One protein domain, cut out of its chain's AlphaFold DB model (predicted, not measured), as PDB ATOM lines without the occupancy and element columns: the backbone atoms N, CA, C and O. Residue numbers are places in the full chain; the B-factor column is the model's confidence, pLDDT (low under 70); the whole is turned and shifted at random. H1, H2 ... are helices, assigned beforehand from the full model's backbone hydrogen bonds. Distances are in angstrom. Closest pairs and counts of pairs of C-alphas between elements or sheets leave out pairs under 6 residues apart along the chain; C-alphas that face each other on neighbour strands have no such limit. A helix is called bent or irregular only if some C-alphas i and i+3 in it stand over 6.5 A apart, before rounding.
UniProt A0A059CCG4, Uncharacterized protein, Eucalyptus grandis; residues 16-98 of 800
ATOM      1  N   ASP A  16      -8.588 -33.968   1.240       46.31
ATOM      2  CA  ASP A  16      -8.426 -33.919  -0.222       46.31
ATOM      3  C   ASP A  16      -7.636 -35.091  -0.831       46.31
ATOM      4  O   ASP A  16      -7.837 -35.446  -1.994       46.31
ATOM      5  N   GLN A  17      -6.779 -35.773  -0.059       48.59
ATOM      6  CA  GLN A  17      -5.988 -36.899  -0.582       48.59
ATOM      7  C   GLN A  17      -6.777 -38.213  -0.720       48.59
ATOM      8  O   GLN A  17      -6.340 -39.108  -1.447       48.59
ATOM      9  N   ALA A  18      -7.941 -38.344  -0.074       47.88
ATOM     10  CA  ALA A  18      -8.735 -39.575  -0.114       47.88
ATOM     11  C   ALA A  18      -9.516 -39.751  -1.434       47.88
ATOM     12  O   ALA A  18      -9.773 -40.881  -1.848       47.88
ATOM     13  N   ILE A  19      -9.847 -38.656  -2.130       51.06
ATOM     14  CA  ILE A  19     -10.628 -38.678  -3.383       51.06
ATOM     15  C   ILE A  19      -9.727 -38.990  -4.590       51.06
ATOM     16  O   ILE A  19     -10.112 -39.728  -5.498       51.06
ATOM     17  N   ILE A  20      -8.471 -38.533  -4.553       51.84
ATOM     18  CA  ILE A  20      -7.445 -38.834  -5.565       51.84
ATOM     19  C   ILE A  20      -7.134 -40.338  -5.658       51.84
ATOM     20  O   ILE A  20      -6.738 -40.833  -6.720       51.84
ATOM     21  N   ALA A  21      -7.346 -41.078  -4.567       51.12
ATOM     22  CA  ALA A  21      -7.026 -42.496  -4.475       51.12
ATOM     23  C   ALA A  21      -7.929 -43.411  -5.331       51.12
ATOM     24  O   ALA A  21      -7.535 -44.547  -5.588       51.12
ATOM     25  N   SER A  22      -9.096 -42.952  -5.811       51.38
ATOM     26  CA  SER A  22     -10.045 -43.798  -6.564       51.38
ATOM     27  C   SER A  22     -10.031 -43.603  -8.092       51.38
ATOM     28  O   SER A  22     -10.386 -44.537  -8.812       51.38
ATOM     29  N   TYR A  23      -9.574 -42.452  -8.612       54.47
ATOM     30  CA  TYR A  23      -9.628 -42.114 -10.055       54.47
ATOM     31  C   TYR A  23      -8.265 -41.893 -10.747       54.47
ATOM     32  O   TYR A  23      -8.207 -41.845 -11.979       54.47
ATOM     33  N   GLY A  24      -7.166 -41.819  -9.985       62.75
ATOM     34  CA  GLY A  24      -5.790 -41.738 -10.491       62.75
ATOM     35  C   GLY A  24      -5.328 -40.318 -10.853       62.75
ATOM     36  O   GLY A  24      -5.861 -39.687 -11.765       62.75
ATOM     37  N   LEU A  25      -4.256 -39.849 -10.195       68.44
ATOM     38  CA  LEU A  25      -3.593 -38.545 -10.419       68.44
ATOM     39  C   LEU A  25      -3.351 -38.205 -11.900       68.44
ATOM     40  O   LEU A  25      -3.445 -37.046 -12.294       68.44
ATOM     41  N   ALA A  26      -3.063 -39.206 -12.736       69.50
ATOM     42  CA  ALA A  26      -2.820 -39.006 -14.164       69.50
ATOM     43  C   ALA A  26      -4.047 -38.451 -14.911       69.50
ATOM     44  O   ALA A  26      -3.899 -37.634 -15.817       69.50
ATOM     45  N   ARG A  27      -5.264 -38.865 -14.533       73.56
ATOM     46  CA  ARG A  27      -6.504 -38.369 -15.144       73.56
ATOM     47  C   ARG A  27      -6.829 -36.954 -14.671       73.56
ATOM     48  O   ARG A  27      -7.243 -36.139 -15.485       73.56
ATOM     49  N   PHE A  28      -6.580 -36.664 -13.394       77.38
ATOM     50  CA  PHE A  28      -6.727 -35.329 -12.811       77.38
ATOM     51  C   PHE A  28      -5.834 -34.303 -13.524       77.38
ATOM     52  O   PHE A  28      -6.341 -33.325 -14.066       77.38
ATOM     53  N   TYR A  29      -4.527 -34.573 -13.634       80.38
ATOM     54  CA  TYR A  29      -3.612 -33.663 -14.334       80.38
ATOM     55  C   TYR A  29      -3.920 -33.523 -15.826       80.38
ATOM     56  O   TYR A  29      -3.735 -32.439 -16.370       80.38
ATOM     57  N   LYS A  30      -4.432 -34.574 -16.480       83.12
ATOM     58  CA  LYS A  30      -4.848 -34.494 -17.886       83.12
ATOM     59  C   LYS A  30      -6.041 -33.552 -18.085       83.12
ATOM     60  O   LYS A  30      -6.002 -32.731 -18.993       83.12
ATOM     61  N   VAL A  31      -7.072 -33.651 -17.241       83.31
ATOM     62  CA  VAL A  31      -8.239 -32.749 -17.303       83.31
ATOM     63  C   VAL A  31      -7.825 -31.312 -16.981       83.31
ATOM     64  O   VAL A  31      -8.255 -30.389 -17.657       83.31
ATOM     65  N   ILE A  32      -6.920 -31.118 -16.022       84.62
ATOM     66  CA  ILE A  32      -6.365 -29.796 -15.712       84.62
ATOM     67  C   ILE A  32      -5.591 -29.196 -16.884       84.62
ATOM     68  O   ILE A  32      -5.764 -28.017 -17.177       84.62
ATOM     69  N   GLU A  33      -4.731 -29.970 -17.546       84.44
ATOM     70  CA  GLU A  33      -3.972 -29.490 -18.705       84.44
ATOM     71  C   GLU A  33      -4.911 -29.050 -19.840       84.44
ATOM     72  O   GLU A  33      -4.692 -28.010 -20.466       84.44
ATOM     73  N   GLU A  34      -5.965 -29.830 -20.085       87.50
ATOM     74  CA  GLU A  34      -6.973 -29.554 -21.107       87.50
ATOM     75  C   GLU A  34      -7.789 -28.301 -20.772       87.50
ATOM     76  O   GLU A  34      -7.857 -27.379 -21.587       87.50
ATOM     77  N   GLU A  35      -8.305 -28.192 -19.547       88.38
ATOM     78  CA  GLU A  35      -9.064 -27.015 -19.129       88.38
ATOM     79  C   GLU A  35      -8.198 -25.756 -19.041       88.38
ATOM     80  O   GLU A  35      -8.618 -24.701 -19.508       88.38
ATOM     81  N   CYS A  36      -6.953 -25.852 -18.559       85.69
ATOM     82  CA  CYS A  36      -6.010 -24.730 -18.557       85.69
ATOM     83  C   CYS A  36      -5.745 -24.213 -19.978       85.69
ATOM     84  O   CYS A  36      -5.567 -23.009 -20.173       85.69
ATOM     85  N   ARG A  37      -5.729 -25.097 -20.984       85.56
ATOM     86  CA  ARG A  37      -5.629 -24.696 -22.392       85.56
ATOM     87  C   ARG A  37      -6.910 -24.007 -22.855       85.56
ATOM     88  O   ARG A  37      -6.816 -22.966 -23.506       85.56
ATOM     89  N   ASN A  38      -8.072 -24.545 -22.490       86.31
ATOM     90  CA  ASN A  38      -9.376 -24.006 -22.871       86.31
ATOM     91  C   ASN A  38      -9.609 -22.592 -22.326       86.31
ATOM     92  O   ASN A  38     -10.114 -21.752 -23.061       86.31
ATOM     93  N   VAL A  39      -9.193 -22.296 -21.088       88.81
ATOM     94  CA  VAL A  39      -9.384 -20.972 -20.456       88.81
ATOM     95  C   VAL A  39      -8.185 -20.027 -20.602       88.81
ATOM     96  O   VAL A  39      -8.217 -18.908 -20.100       88.81
ATOM     97  N   SER A  40      -7.130 -20.433 -21.317       85.31
ATOM     98  CA  SER A  40      -5.882 -19.655 -21.458       85.31
ATOM     99  C   SER A  40      -6.046 -18.275 -22.110       85.31
ATOM    100  O   SER A  40      -5.159 -17.430 -21.999       85.31
ATOM    101  N   PHE A  41      -7.167 -18.031 -22.792       88.25
ATOM    102  CA  PHE A  41      -7.480 -16.733 -23.385       88.25
ATOM    103  C   PHE A  41      -7.952 -15.688 -22.354       88.25
ATOM    104  O   PHE A  41      -7.972 -14.497 -22.670       88.25
ATOM    105  N   VAL A  42      -8.309 -16.107 -21.133       88.31
ATOM    106  CA  VAL A  42      -8.740 -15.223 -20.041       88.31
ATOM    107  C   VAL A  42      -7.503 -14.622 -19.368       88.31
ATOM    108  O   VAL A  42      -6.765 -15.305 -18.664       88.31
ATOM    109  N   LYS A  43      -7.242 -13.334 -19.624       80.06
ATOM    110  CA  LYS A  43      -5.955 -12.681 -19.309       80.06
ATOM    111  C   LYS A  43      -5.614 -12.622 -17.819       80.06
ATOM    112  O   LYS A  43      -4.438 -12.730 -17.482       80.06
ATOM    113  N   ASP A  44      -6.617 -12.446 -16.964       84.75
ATOM    114  CA  ASP A  44      -6.434 -12.203 -15.526       84.75
ATOM    115  C   ASP A  44      -6.700 -13.448 -14.658       84.75
ATOM    116  O   ASP A  44      -6.576 -13.385 -13.435       84.75
ATOM    117  N   LEU A  45      -7.001 -14.598 -15.280       88.44
ATOM    118  CA  LEU A  45      -7.303 -15.845 -14.579       88.44
ATOM    119  C   LEU A  45      -6.026 -16.501 -14.035       88.44
ATOM    120  O   LEU A  45      -5.200 -17.035 -14.783       88.44
ATOM    121  N   ASN A  46      -5.876 -16.535 -12.713       87.56
ATOM    122  CA  ASN A  46      -4.761 -17.210 -12.062       87.56
ATOM    123  C   ASN A  46      -5.105 -18.665 -11.730       87.56
ATOM    124  O   ASN A  46      -5.618 -18.986 -10.660       87.56
ATOM    125  N   PHE A  47      -4.710 -19.581 -12.612       85.56
ATOM    126  CA  PHE A  47      -5.001 -21.009 -12.456       85.56
ATOM    127  C   PHE A  47      -4.419 -21.645 -11.170       85.56
ATOM    128  O   PHE A  47      -4.918 -22.669 -10.706       85.56
ATOM    129  N   LYS A  48      -3.415 -21.027 -10.521       84.31
ATOM    130  CA  LYS A  48      -2.894 -21.479  -9.209       84.31
ATOM    131  C   LYS A  48      -3.890 -21.272  -8.063       84.31
ATOM    132  O   LYS A  48      -3.812 -21.963  -7.052       84.31
ATOM    133  N   ASN A  49      -4.807 -20.320  -8.219       84.38
ATOM    134  CA  ASN A  49      -5.892 -20.076  -7.271       84.38
ATOM    135  C   ASN A  49      -7.059 -21.055  -7.481       84.38
ATOM    136  O   ASN A  49      -7.912 -21.172  -6.613       84.38
ATOM    137  N   ILE A  50      -7.070 -21.785  -8.603       83.06
ATOM    138  CA  ILE A  50      -8.093 -22.777  -8.962       83.06
ATOM    139  C   ILE A  50      -7.634 -24.186  -8.561       83.06
ATOM    140  O   ILE A  50      -8.410 -24.966  -8.008       83.06
ATOM    141  N   VAL A  51      -6.359 -24.519  -8.802       81.12
ATOM    142  CA  VAL A  51      -5.810 -25.875  -8.633       81.12
ATOM    143  C   VAL A  51      -4.561 -25.880  -7.748       81.12
ATOM    144  O   VAL A  51      -3.588 -25.175  -8.019       81.12
ATOM    145  N   GLY A  52      -4.565 -26.726  -6.715       76.75
ATOM    146  CA  GLY A  52      -3.433 -27.006  -5.830       76.75
ATOM    147  C   GLY A  52      -2.648 -28.273  -6.205       76.75
ATOM    148  O   GLY A  52      -2.934 -28.963  -7.183       76.75
ATOM    149  N   LEU A  53      -1.638 -28.620  -5.396       68.06
ATOM    150  CA  LEU A  53      -0.749 -29.770  -5.646       68.06
ATOM    151  C   LEU A  53      -1.449 -31.140  -5.547       68.06
ATOM    152  O   LEU A  53      -0.914 -32.125  -6.048       68.06
ATOM    153  N   GLY A  54      -2.624 -31.204  -4.919       65.06
ATOM    154  CA  GLY A  54      -3.364 -32.442  -4.671       65.06
ATOM    155  C   GLY A  54      -4.882 -32.264  -4.675       65.06
ATOM    156  O   GLY A  54      -5.547 -32.926  -3.892       65.06
ATOM    157  N   GLY A  55      -5.425 -31.368  -5.505       75.06
ATOM    158  CA  GLY A  55      -6.870 -31.107  -5.586       75.06
ATOM    159  C   GLY A  55      -7.192 -29.679  -6.035       75.06
ATOM    160  O   GLY A  55      -6.284 -28.911  -6.356       75.06
ATOM    161  N   LEU A  56      -8.478 -29.322  -6.070       79.44
ATOM    162  CA  LEU A  56      -8.929 -27.936  -6.230       79.44
ATOM    163  C   LEU A  56      -8.584 -27.109  -4.985       79.44
ATOM    164  O   LEU A  56      -8.635 -27.611  -3.866       79.44
ATOM    165  N   ASN A  57      -8.240 -25.838  -5.180       83.69
ATOM    166  CA  ASN A  57      -8.009 -24.905  -4.081       83.69
ATOM    167  C   ASN A  57      -9.347 -24.301  -3.622       83.69
ATOM    168  O   ASN A  57      -9.724 -23.226  -4.077       83.69
ATOM    169  N   LEU A  58     -10.076 -25.005  -2.750       78.06
ATOM    170  CA  LEU A  58     -11.445 -24.640  -2.351       78.06
ATOM    171  C   LEU A  58     -11.564 -23.248  -1.709       78.06
ATOM    172  O   LEU A  58     -12.600 -22.613  -1.859       78.06
ATOM    173  N   GLU A  59     -10.512 -22.752  -1.048       80.19
ATOM    174  CA  GLU A  59     -10.514 -21.423  -0.418       80.19
ATOM    175  C   GLU A  59     -10.557 -20.282  -1.445       80.19
ATOM    176  O   GLU A  59     -11.214 -19.273  -1.210       80.19
ATOM    177  N   CYS A  60      -9.877 -20.437  -2.586       83.31
ATOM    178  CA  CYS A  60      -9.746 -19.381  -3.598       83.31
ATOM    179  C   CYS A  60     -10.521 -19.662  -4.896       83.31
ATOM    180  O   CYS A  60     -10.670 -18.762  -5.724       83.31
ATOM    181  N   PHE A  61     -10.993 -20.897  -5.096       85.19
ATOM    182  CA  PHE A  61     -11.599 -21.360  -6.346       85.19
ATOM    183  C   PHE A  61     -12.804 -20.509  -6.757       85.19
ATOM    184  O   PHE A  61     -12.868 -20.034  -7.889       85.19
ATOM    185  N   GLN A  62     -13.734 -20.286  -5.829       85.44
ATOM    186  CA  GLN A  62     -14.951 -19.521  -6.080       85.44
ATOM    187  C   GLN A  62     -14.650 -18.064  -6.463       85.44
ATOM    188  O   GLN A  62     -15.148 -17.578  -7.480       85.44
ATOM    189  N   ASP A  63     -13.817 -17.383  -5.676       85.88
ATOM    190  CA  ASP A  63     -13.508 -15.965  -5.874       85.88
ATOM    191  C   ASP A  63     -12.747 -15.718  -7.182       85.88
ATOM    192  O   ASP A  63     -13.025 -14.749  -7.892       85.88
ATOM    193  N   GLU A  64     -11.813 -16.606  -7.532       89.12
ATOM    194  CA  GLU A  64     -11.054 -16.511  -8.779       89.12
ATOM    195  C   GLU A  64     -11.955 -16.709 -10.001       89.12
ATOM    196  O   GLU A  64     -11.859 -15.946 -10.965       89.12
ATOM    197  N   VAL A  65     -12.849 -17.706  -9.962       87.31
ATOM    198  CA  VAL A  65     -13.793 -17.951 -11.057       87.31
ATOM    199  C   VAL A  65     -14.714 -16.748 -11.220       87.31
ATOM    200  O   VAL A  65     -14.767 -16.197 -12.313       87.31
ATOM    201  N   TYR A  66     -15.374 -16.286 -10.152       88.31
ATOM    202  CA  TYR A  66     -16.333 -15.175 -10.205       88.31
ATOM    203  C   TYR A  66     -15.729 -13.843 -10.648       88.31
ATOM    204  O   TYR A  66     -16.375 -13.091 -11.377       88.31
ATOM    205  N   ARG A  67     -14.477 -13.557 -10.275       87.75
ATOM    206  CA  ARG A  67     -13.793 -12.313 -10.659       87.75
ATOM    207  C   ARG A  67     -13.541 -12.192 -12.162       87.75
ATOM    208  O   ARG A  67     -13.431 -11.076 -12.663       87.75
ATOM    209  N   ASN A  68     -13.430 -13.319 -12.857       88.81
ATOM    210  CA  ASN A  68     -13.033 -13.379 -14.261       88.81
ATOM    211  C   ASN A  68     -14.206 -13.675 -15.211       88.81
ATOM    212  O   ASN A  68     -13.967 -13.979 -16.375       88.81
ATOM    213  N   ILE A  69     -15.455 -13.611 -14.735       88.69
ATOM    214  CA  ILE A  69     -16.642 -13.842 -15.565       88.69
ATOM    215  C   ILE A  69     -16.989 -12.582 -16.367       88.69
ATOM    216  O   ILE A  69     -17.305 -11.534 -15.806       88.69
ATOM    217  N   ASP A  70     -17.028 -12.728 -17.688       86.00
ATOM    218  CA  ASP A  70     -17.528 -11.757 -18.663       86.00
ATOM    219  C   ASP A  70     -18.274 -12.459 -19.822       86.00
ATOM    220  O   ASP A  70     -18.404 -13.687 -19.852       86.00
ATOM    221  N   GLU A  71     -18.767 -11.682 -20.793       83.69
ATOM    222  CA  GLU A  71     -19.525 -12.190 -21.949       83.69
ATOM    223  C   GLU A  71     -18.746 -13.227 -22.783       83.69
ATOM    224  O   GLU A  71     -19.343 -14.130 -23.372       83.69
ATOM    225  N   HIS A  72     -17.414 -13.137 -22.820       85.44
ATOM    226  CA  HIS A  72     -16.555 -13.985 -23.649       85.44
ATOM    227  C   HIS A  72     -16.004 -15.208 -22.900       85.44
ATOM    228  O   HIS A  72     -15.597 -16.186 -23.526       85.44
ATOM    229  N   SER A  73     -15.983 -15.167 -21.571       88.81
ATOM    230  CA  SER A  73     -15.390 -16.190 -20.704       88.81
ATOM    231  C   SER A  73     -16.423 -17.079 -20.011       88.81
ATOM    232  O   SER A  73     -16.087 -18.209 -19.656       88.81
ATOM    233  N   VAL A  74     -17.677 -16.634 -19.860       89.94
ATOM    234  CA  VAL A  74     -18.726 -17.344 -19.101       89.94
ATOM    235  C   VAL A  74     -18.932 -18.804 -19.539       89.94
ATOM    236  O   VAL A  74     -19.034 -19.688 -18.691       89.94
ATOM    237  N   GLU A  75     -18.937 -19.103 -20.843       89.94
ATOM    238  CA  GLU A  75     -19.097 -20.482 -21.334       89.94
ATOM    239  C   GLU A  75     -17.857 -21.342 -21.070       89.94
ATOM    240  O   GLU A  75     -17.981 -22.494 -20.647       89.94
ATOM    241  N   ALA A  76     -16.662 -20.786 -21.283       88.44
ATOM    242  CA  ALA A  76     -15.405 -21.490 -21.046       88.44
ATOM    243  C   ALA A  76     -15.208 -21.789 -19.553       88.44
ATOM    244  O   ALA A  76     -14.859 -22.911 -19.192       88.44
ATOM    245  N   LEU A  77     -15.512 -20.823 -18.680       89.44
ATOM    246  CA  LEU A  77     -15.435 -20.982 -17.229       89.44
ATOM    247  C   LEU A  77     -16.493 -21.958 -16.704       89.44
ATOM    248  O   LEU A  77     -16.168 -22.803 -15.875       89.44
ATOM    249  N   ALA A  78     -17.731 -21.922 -17.209       89.50
ATOM    250  CA  ALA A  78     -18.761 -22.885 -16.813       89.50
ATOM    251  C   ALA A  78     -18.401 -24.321 -17.234       89.50
ATOM    252  O   ALA A  78     -18.602 -25.262 -16.463       89.50
ATOM    253  N   ASN A  79     -17.833 -24.502 -18.431       89.50
ATOM    254  CA  ASN A  79     -17.358 -25.807 -18.896       89.50
ATOM    255  C   ASN A  79     -16.168 -26.307 -18.069       89.50
ATOM    256  O   ASN A  79     -16.182 -27.467 -17.656       89.50
ATOM    257  N   MET A  80     -15.216 -25.428 -17.742       90.00
ATOM    258  CA  MET A  80     -14.112 -25.737 -16.832       90.00
ATOM    259  C   MET A  80     -14.637 -26.172 -15.462       90.00
ATOM    260  O   MET A  80     -14.263 -27.236 -14.975       90.00
ATOM    261  N   VAL A  81     -15.537 -25.398 -14.845       87.88
ATOM    262  CA  VAL A  81     -16.133 -25.748 -13.548       87.88
ATOM    263  C   VAL A  81     -16.838 -27.100 -13.645       87.88
ATOM    264  O   VAL A  81     -16.577 -27.973 -12.826       87.88
ATOM    265  N   ARG A  82     -17.642 -27.348 -14.689       87.88
ATOM    266  CA  ARG A  82     -18.291 -28.651 -14.910       87.88
ATOM    267  C   ARG A  82     -17.270 -29.794 -14.993       87.88
ATOM    268  O   ARG A  82     -17.438 -30.805 -14.313       87.88
ATOM    269  N   ALA A  83     -16.213 -29.643 -15.789       85.31
ATOM    270  CA  ALA A  83     -15.170 -30.653 -15.952       85.31
ATOM    271  C   ALA A  83     -14.424 -30.924 -14.635       85.31
ATOM    272  O   ALA A  83     -14.206 -32.081 -14.281       85.31
ATOM    273  N   LEU A  84     -14.111 -29.880 -13.866       83.44
ATOM    274  CA  LEU A  84     -13.417 -29.991 -12.583       83.44
ATOM    275  C   LEU A  84     -14.306 -30.592 -11.484       83.44
ATOM    276  O   LEU A  84     -13.850 -31.477 -10.766       83.44
ATOM    277  N   VAL A  85     -15.579 -30.191 -11.390       79.44
ATOM    278  CA  VAL A  85     -16.550 -30.734 -10.419       79.44
ATOM    279  C   VAL A  85     -16.841 -32.211 -10.693       79.44
ATOM    280  O   VAL A  85     -16.905 -33.004  -9.759       79.44
ATOM    281  N   THR A  86     -16.969 -32.625 -11.961       79.00
ATOM    282  CA  THR A  86     -17.251 -34.038 -12.304       79.00
ATOM    283  C   THR A  86     -16.149 -35.017 -11.885       79.00
ATOM    284  O   THR A  86     -16.411 -36.216 -11.780       79.00
ATOM    285  N   LEU A  87     -14.933 -34.534 -11.598       74.94
ATOM    286  CA  LEU A  87     -13.859 -35.352 -11.019       74.94
ATOM    287  C   LEU A  87     -14.167 -35.778  -9.573       74.94
ATOM    288  O   LEU A  87     -13.639 -36.788  -9.107       74.94
ATOM    289  N   TYR A  88     -15.054 -35.052  -8.892       71.31
ATOM    290  CA  TYR A  88     -15.524 -35.308  -7.536       71.31
ATOM    291  C   TYR A  88     -16.909 -35.975  -7.593       71.31
ATOM    292  O   TYR A  88     -17.920 -35.387  -7.235       71.31
ATOM    293  N   ALA A  89     -16.974 -37.219  -8.077       54.69
ATOM    294  CA  ALA A  89     -18.223 -37.966  -8.302       54.69
ATOM    295  C   ALA A  89     -18.948 -38.455  -7.013       54.69
ATOM    296  O   ALA A  89     -19.581 -39.510  -7.020       54.69
ATOM    297  N   GLY A  90     -18.844 -37.723  -5.897       62.25
ATOM    298  CA  GLY A  90     -19.422 -38.053  -4.584       62.25
ATOM    299  C   GLY A  90     -20.078 -36.843  -3.907       62.25
ATOM    300  O   GLY A  90     -20.446 -35.892  -4.586       62.25
ATOM    301  N   ILE A  91     -20.232 -36.872  -2.575       56.75
ATOM    302  CA  ILE A  91     -20.699 -35.703  -1.805       56.75
ATOM    303  C   ILE A  91     -19.676 -34.575  -2.020       56.75
ATOM    304  O   ILE A  91     -18.516 -34.760  -1.638       56.75
ATOM    305  N   PRO A  92     -20.054 -33.456  -2.662       61.53
ATOM    306  CA  PRO A  92     -19.118 -32.378  -2.936       61.53
ATOM    307  C   PRO A  92     -18.637 -31.771  -1.606       61.53
ATOM    308  O   PRO A  92     -19.453 -31.586  -0.699       61.53
ATOM    309  N   PRO A  93     -17.333 -31.486  -1.450       64.62
ATOM    310  CA  PRO A  93     -16.832 -30.777  -0.278       64.62
ATOM    311  C   PRO A  93     -17.445 -29.367  -0.187       64.62
ATOM    312  O   PRO A  93     -17.782 -28.757  -1.204       64.62
ATOM    313  N   GLU A  94     -17.608 -28.856   1.036       57.12
ATOM    314  CA  GLU A  94     -18.124 -27.503   1.280       57.12
ATOM    315  C   GLU A  94     -17.255 -26.454   0.560       57.12
ATOM    316  O   GLU A  94     -16.028 -26.503   0.631       57.12
ATOM    317  N   GLY A  95     -17.894 -25.515  -0.151       61.38
ATOM    318  CA  GLY A  95     -17.218 -24.451  -0.913       61.38
ATOM    319  C   GLY A  95     -17.073 -24.701  -2.421       61.38
ATOM    320  O   GLY A  95     -16.530 -23.857  -3.131       61.38
ATOM    321  N   LEU A  96     -17.565 -25.830  -2.946       76.44
ATOM    322  CA  LEU A  96     -17.534 -26.111  -4.384       76.44
ATOM    323  C   LEU A  96     -18.730 -25.471  -5.113       76.44
ATOM    324  O   LEU A  96     -19.880 -25.804  -4.835       76.44
ATOM    325  N   ILE A  97     -18.453 -24.582  -6.071       83.94
ATOM    326  CA  ILE A  97     -19.477 -23.976  -6.936       83.94
ATOM    327  C   ILE A  97     -19.857 -24.907  -8.093       83.94
ATOM    328  O   ILE A  97     -19.021 -25.639  -8.627       83.94
ATOM    329  N   SER A  98     -21.119 -24.866  -8.513       85.75
ATOM    330  CA  SER A  98     -21.595 -25.560  -9.707       85.75
ATOM    331  C   SER A  98     -21.367 -24.723 -10.971       85.75
ATOM    332  O   SER A  98     -21.183 -23.507 -10.936       85.75
TER     333      SER A  98
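This is residues 16 to 98 of the 800 residues of an uncharacterized protein of Eucalyptus grandis (UniProt A0A059CCG4). Three helices, H2, H3 and H4, run lengthwise at the corners of a triangle, H4 side by side with H2 and more loosely beside H3, while the unnamed stretch 39 to 57 runs back between H2 and H3. Short H1 makes a corner at the first end of H2, and residues 87 to 98 fold back after H4. The printed part has 83 residues with four named helices, H1 to H4 in chain order, and no named strand: class all helix. It is compact, with a radius of gyration of the C-alphas of 12.2 A and spans of 36 by 24 by 19 A.

H1, residues 17 to 23, and H2, residues 25 to 38, meet only through their tight link. H2 touches H4, residues 74 to 86, at a shallow tilt of 4 degrees, opposite ways; their closest C-alphas, of Glu 35 and Met 80, are 5.7 A apart. H3, residues 58 to 67, is close to H4 but not clearly touching, with the closest C-alphas, of Val 65 and Leu 77, 7.1 A apart; they run opposite ways at a shallow tilt of 17 degrees. H2 and H3 are apart, as is H1 from H3 and H4. Every O i to N i+4 pair is within hydrogen-bond range in H2 and H4, against 4 of 6 in H3 and 0 of 3 in H1, which has 1 of 4 O i to N i+3 pairs within range.

H1 begins at C-alpha 17 (-5.988, -36.899, -0.582); it is neither bent nor irregular, but only just: C-alphas 19 and 22 are 6.1 A apart. H2 measures 20.0 A, H3 15.0 A and H4 18.1 A. H3 is irregular, with C-alphas 59 and 62 7.4 A apart. H4 ends at C-alpha 86 (-17.251, -34.038, -12.304).

The two C-alphas farthest apart, of Ala 21 and Glu 71, are 37.1 A apart. The printed part has no cut. The link from H2 to H3 is long, at 19 residues; in it residues 51 to 52 pair antiparallel with residues 55 to 56. Mean pLDDT of the printed part is 78.0, with residues 16 to 26, 53 to 54 and 89 to 95 under 70.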